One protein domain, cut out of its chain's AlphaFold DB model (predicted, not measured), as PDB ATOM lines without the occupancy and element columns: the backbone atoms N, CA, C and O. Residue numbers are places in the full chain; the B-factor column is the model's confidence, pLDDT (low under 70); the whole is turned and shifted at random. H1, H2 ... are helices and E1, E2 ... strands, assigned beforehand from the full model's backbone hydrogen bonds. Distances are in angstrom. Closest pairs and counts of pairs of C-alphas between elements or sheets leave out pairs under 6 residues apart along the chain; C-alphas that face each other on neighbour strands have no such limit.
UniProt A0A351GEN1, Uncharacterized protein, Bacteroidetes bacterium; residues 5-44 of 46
ATOM      1  N   VAL A   5     129.374 170.681 100.285       87.94
ATOM      2  CA  VAL A   5     130.245 171.069  99.169       87.94
ATOM      3  C   VAL A   5     129.773 170.358  97.911       87.94
ATOM      4  O   VAL A   5     129.652 169.137  97.888       87.94
ATOM      5  N   ILE A   6     129.539 171.110  96.838       88.25
ATOM      6  CA  ILE A   6     129.191 170.543  95.534       88.25
ATOM      7  C   ILE A   6     130.338 170.810  94.569       88.25
ATOM      8  O   ILE A   6     130.723 171.957  94.344       88.25
ATOM      9  N   VAL A   7     130.883 169.744  93.987       85.81
ATOM     10  CA  VAL A   7     131.934 169.838  92.971       85.81
ATOM     11  C   VAL A   7     131.321 169.668  91.590       85.81
ATOM     12  O   VAL A   7     130.661 168.660  91.333       85.81
ATOM     13  N   TYR A   8     131.604 170.628  90.710       86.00
ATOM     14  CA  TYR A   8     131.264 170.608  89.288       86.00
ATOM     15  C   TYR A   8     132.534 170.507  88.445       86.00
ATOM     16  O   TYR A   8     133.570 171.071  88.804       86.00
ATOM     17  N   THR A   9     132.462 169.816  87.307       83.31
ATOM     18  CA  THR A   9     133.569 169.752  86.341       83.31
ATOM     19  C   THR A   9     133.201 170.536  85.092       83.31
ATOM     20  O   THR A   9     132.158 170.289  84.503       83.31
ATOM     21  N   LEU A  10     134.051 171.463  84.656       85.88
ATOM     22  CA  LEU A  10     133.856 172.148  83.379       85.88
ATOM     23  C   LEU A  10     134.380 171.264  82.236       85.88
ATOM     24  O   LEU A  10     135.574 170.971  82.182       85.88
ATOM     25  N   ILE A  11     133.497 170.843  81.330       84.75
ATOM     26  CA  ILE A  11     133.819 170.030  80.150       84.75
ATOM     27  C   ILE A  11     133.274 170.758  78.923       84.75
ATOM     28  O   ILE A  11     132.081 171.021  78.845       84.75
ATOM     29  N   ASN A  12     134.138 171.096  77.962       89.44
ATOM     30  CA  ASN A  12     133.756 171.782  76.717       89.44
ATOM     31  C   ASN A  12     132.936 173.074  76.923       89.44
ATOM     32  O   ASN A  12     132.086 173.408  76.107       89.44
ATOM     33  N   GLY A  13     133.193 173.808  78.011       89.25
ATOM     34  CA  GLY A  13     132.465 175.040  78.339       89.25
ATOM     35  C   GLY A  13     131.153 174.831  79.100       89.25
ATOM     36  O   GLY A  13     130.515 175.814  79.463       89.25
ATOM     37  N   GLU A  14     130.782 173.587  79.410       89.12
ATOM     38  CA  GLU A  14     129.580 173.252  80.174       89.12
ATOM     39  C   GLU A  14     129.931 172.599  81.517       89.12
ATOM     40  O   GLU A  14     130.841 171.772  81.615       89.12
ATOM     41  N   PHE A  15     129.214 172.966  82.585       86.38
ATOM     42  CA  PHE A  15     129.373 172.314  83.884       86.38
ATOM     43  C   PHE A  15     128.683 170.948  83.872       86.38
ATOM     44  O   PHE A  15     127.465 170.851  83.752       86.38
ATOM     45  N   SER A  16     129.469 169.886  84.030       78.75
ATOM     46  CA  SER A  16     129.030 168.495  84.025       78.75
ATOM     47  C   SER A  16     129.459 167.769  85.301       78.75
ATOM     48  O   SER A  16     130.553 167.981  85.829       78.75
ATOM     49  N   GLY A  17     128.577 166.889  85.782       69.06
ATOM     50  CA  GLY A  17     128.782 166.042  86.956       69.06
ATOM     51  C   GLY A  17     128.818 166.821  88.271       69.06
ATOM     52  O   GLY A  17     129.813 167.461  88.591       69.06
ATOM     53  N   SER A  18     127.758 166.699  89.071       74.31
ATOM     54  CA  SER A  18     127.733 167.171  90.456       74.31
ATOM     55  C   SER A  18     128.057 166.018  91.400       74.31
ATOM     56  O   SER A  18     127.372 164.992  91.382       74.31
ATOM     57  N   LYS A  19     129.072 166.179  92.249       85.31
ATOM     58  CA  LYS A  19     129.231 165.327  93.434       85.31
ATOM     59  C   LYS A  19     129.043 166.180  94.681       85.31
ATOM     60  O   LYS A  19     129.778 167.146  94.871       85.31
ATOM     61  N   LEU A  20     128.035 165.821  95.471       86.50
ATOM     62  CA  LEU A  20     127.796 166.377  96.795       86.50
ATOM     63  C   LEU A  20     128.732 165.686  97.789       86.50
ATOM     64  O   LEU A  20     128.903 164.468  97.718       86.50
ATOM     65  N   PHE A  21     129.325 166.483  98.666       90.25
ATOM     66  CA  PHE A  21     130.062 166.039  99.834       90.25
ATOM     67  C   PHE A  21     129.461 166.716 101.065       90.25
ATOM     68  O   PHE A  21     129.307 167.943 101.073       90.25
ATOM     69  N   THR A  22     129.108 165.926 102.066       91.25
ATOM     70  CA  THR A  22     128.492 166.388 103.313       91.25
ATOM     71  C   THR A  22     129.526 166.513 104.428       91.25
ATOM     72  O   THR A  22     130.691 166.140 104.272       91.25
ATOM     73  N   GLU A  23     129.102 167.033 105.576       89.94
ATOM     74  CA  GLU A  23     129.899 167.056 106.808       89.94
ATOM     75  C   GLU A  23     130.481 165.663 107.130       89.94
ATOM     76  O   GLU A  23     129.824 164.636 106.931       89.94
ATOM     77  N   GLY A  24     131.743 165.621 107.563       87.19
ATOM     78  CA  GLY A  24     132.511 164.388 107.775       87.19
ATOM     79  C   GLY A  24     133.059 163.715 106.506       87.19
ATOM     80  O   GLY A  24     133.862 162.782 106.609       87.19
ATOM     81  N   GLU A  25     132.686 164.169 105.303       91.19
ATOM     82  CA  GLU A  25     133.259 163.669 104.052       91.19
ATOM     83  C   GLU A  25     134.497 164.459 103.600       91.19
ATOM     84  O   GLU A  25     134.772 165.597 103.992       91.19
ATOM     85  N   LYS A  26     135.260 163.828 102.703       90.19
ATOM     86  CA  LYS A  26     136.409 164.425 102.022       90.19
ATOM     87  C   LYS A  26     136.055 164.708 100.571       90.19
ATOM     88  O   LYS A  26     135.930 163.784  99.759       90.19
ATOM     89  N   ALA A  27     135.926 165.989 100.242       88.62
ATOM     90  CA  ALA A  27     135.758 166.458  98.879       88.62
ATOM     91  C   ALA A  27     137.024 166.148  98.073       88.62
ATOM     92  O   ALA A  27     138.122 166.592  98.406       88.62
ATOM     93  N   ARG A  28     136.873 165.351  97.011       85.44
ATOM     94  CA  ARG A  28     137.976 164.905  96.145       85.44
ATOM     95  C   ARG A  28     137.684 165.232  94.693       85.44
ATOM     96  O   ARG A  28     136.600 164.922  94.192       85.44
ATOM     97  N   SER A  29     138.676 165.778  93.993       79.19
ATOM     98  CA  SER A  29     138.590 165.938  92.541       79.19
ATOM     99  C   SER A  29     138.817 164.607  91.824       79.19
ATOM    100  O   SER A  29     139.730 163.853  92.156       79.19
ATOM    101  N   LYS A  30     138.017 164.335  90.788       76.12
ATOM    102  CA  LYS A  30     138.261 163.210  89.868       76.12
ATOM    103  C   LYS A  30     139.415 163.483  88.896       76.12
ATOM    104  O   LYS A  30     139.988 162.537  88.365       76.12
ATOM    105  N   HIS A  31     139.746 164.754  88.666       77.94
ATOM    106  CA  HIS A  31     140.708 165.182  87.645       77.94
ATOM    107  C   HIS A  31     142.051 165.626  88.238       77.94
ATOM    108  O   HIS A  31     143.094 165.368  87.643       77.94
ATOM    109  N   PHE A  32     142.046 166.228  89.431       76.50
ATOM    110  CA  PHE A  32     143.264 166.646  90.128       76.50
ATOM    111  C   PHE A  32     143.629 165.641  91.221       76.50
ATOM    112  O   PHE A  32     143.070 165.659  92.318       76.50
ATOM    113  N   LYS A  33     144.593 164.761  90.929       74.75
ATOM    114  CA  LYS A  33     145.178 163.882  91.950       74.75
ATOM    115  C   LYS A  33     145.860 164.743  93.018       74.75
ATOM    116  O   LYS A  33     146.687 165.583  92.686       74.75
ATOM    117  N   GLY A  34     145.506 164.523  94.284       73.50
ATOM    118  CA  GLY A  34     146.045 165.269  95.427       73.50
ATOM    119  C   GLY A  34     145.195 166.456  95.891       73.50
ATOM    120  O   GLY A  34     145.478 166.994  96.955       73.50
ATOM    121  N   LEU A  35     144.134 166.830  95.162       75.75
ATOM    122  CA  LEU A  35     143.153 167.796  95.662       75.75
ATOM    123  C   LEU A  35     142.100 167.068  96.512       75.75
ATOM    124  O   LEU A  35     141.107 166.550  95.989       75.75
ATOM    125  N   GLU A  36     142.361 167.013  97.815       86.12
ATOM    126  CA  GLU A  36     141.473 166.484  98.849       86.12
ATOM    127  C   GLU A  36     141.267 167.544  99.930       86.12
ATOM    128  O   GLU A  36     142.236 168.101 100.446       86.12
ATOM    129  N   VAL A  37     140.009 167.820 100.267       87.69
ATOM    130  CA  VAL A  37     139.645 168.791 101.300       87.69
ATOM    131  C   VAL A  37     138.592 168.182 102.220       87.69
ATOM    132  O   VAL A  37     137.615 167.601 101.753       87.69
ATOM    133  N   GLU A  38     138.794 168.301 103.528       91.44
ATOM    134  CA  GLU A  38     137.793 167.935 104.535       91.44
ATOM    135  C   GLU A  38     136.704 169.005 104.575       91.44
ATOM    136  O   GLU A  38     137.014 170.191 104.715       91.44
ATOM    137  N   VAL A  39     135.440 168.590 104.426       89.81
ATOM    138  CA  VAL A  39     134.300 169.520 104.374       89.81
ATOM    139  C   VAL A  39     134.255 170.382 105.633       89.81
ATOM    140  O   VAL A  39     134.117 171.597 105.529       89.81
ATOM    141  N   ASP A  40     134.487 169.792 106.801       89.94
ATOM    142  CA  ASP A  40     134.427 170.479 108.096       89.94
ATOM    143  C   ASP A  40     135.444 171.627 108.184       89.94
ATOM    144  O   ASP A  40     135.123 172.716 108.666       89.94
ATOM    145  N   ARG A  41     136.645 171.422 107.623       89.06
ATOM    146  CA  ARG A  41     137.739 172.404 107.644       89.06
ATOM    147  C   ARG A  41     137.469 173.633 106.780       89.06
ATOM    148  O   ARG A  41     138.028 174.691 107.041       89.06
ATOM    149  N   LEU A  42     136.615 173.520 105.760       87.62
ATOM    150  CA  LEU A  42     136.234 174.660 104.912       87.62
ATOM    151  C   LEU A  42     135.364 175.683 105.645       87.62
ATOM    152  O   LEU A  42     135.314 176.840 105.234       87.62
ATOM    153  N   PHE A  43     134.683 175.257 106.706       86.12
ATOM    154  CA  PHE A  43     133.786 176.101 107.489       86.12
ATOM    155  C   PHE A  43     134.366 176.446 108.869       86.12
ATOM    156  O   PHE A  43     133.649 176.970 109.722       86.12
ATOM    157  N   GLU A  44     135.650 176.169 109.117       87.25
ATOM    158  CA  GLU A  44     136.333 176.617 110.332       87.25
ATOM    159  C   GLU A  44     136.380 178.154 110.369       87.25
ATOM    160  O   GLU A  44     136.974 178.796 109.506       87.25
TER     161      GLU A  44
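What this domain is: This is residues 5 to 44 of the 46 residues of an uncharacterized protein of Bacteroidetes bacterium (UniProt A0A351GEN1). Two antiparallel hairpins of unequal length make a V: the long one, E1 and E2, is one arm, and the short one, E3 and E4 with the wide loop of residues 29 to 35, is the other. The short helix H1 sits at the corner where the arms meet, near Val 5, Thr 22 and Lys 26. The printed part has 40 residues, with four named strands and one named helix in the order E1, E2, E3, E4, H1; the two sheets, E1 - E2 and E3 - E4, are both antiparallel, and the class is mostly strand. The whole is elongated, spanning 34 by 18 by 13 A, and only just loose, close to compact, with a radius of gyration of the C-alphas of 11.0 A.

How they stand to each other: Begin with E1, residues 5 to 11, and E2, residues 14 to 22, a hairpin of antiparallel neighbours at 160 degrees between their directions. Look at N 5 and O 21, 2.8 A apart, and at N 11 and O 14, 2.8 A apart, both within hydrogen-bond range. E2 bends by 51 degrees at residue 17. Next find E3, residues 26 to 28: its closest C-alphas to E2 are those of Phe 21 and Ala 27, 5.8 A apart. E3 forms a hairpin with E4, residues 36 to 38, antiparallel at 156 degrees, with N 27 and O 37 within hydrogen-bond range at 2.8 A. E4 is apart from E1 and from E2. At H1, residues 39 to 42, the closest C-alphas to E3 are those of Lys 26 and Val 39, 6.0 A apart; those to E2 are Thr 22 and Val 39, 6.7 A apart. H1 is too short for any O i to N i+4 pair; its one O i to N i+3 pair is within range.

Where its parts are: Find C-alpha 5 at (130.245, 171.069, 99.169); from there E1 runs 19.4 A to C-alpha 11 at (133.819, 170.030, 80.150). E2, the longest strand, runs 24.2 A from C-alpha 14 to C-alpha 22. E3 measures 6.1 A, E4 6.9 A and H1 5.5 A, from first to last C-alpha. H1 ends at C-alpha 42, at (136.234, 174.660, 104.912).

The domain as a whole: The two C-alphas farthest apart are those of Asn 12 and Glu 44, at 34.1 A. The printed part has no cut. The links E1 to E2, E2 to E3 and E4 to H1 are tight, and the link E3 to E4, with 7 residues, is short. The mean pLDDT of the printed part is 84.8, and residue 17 is under 70.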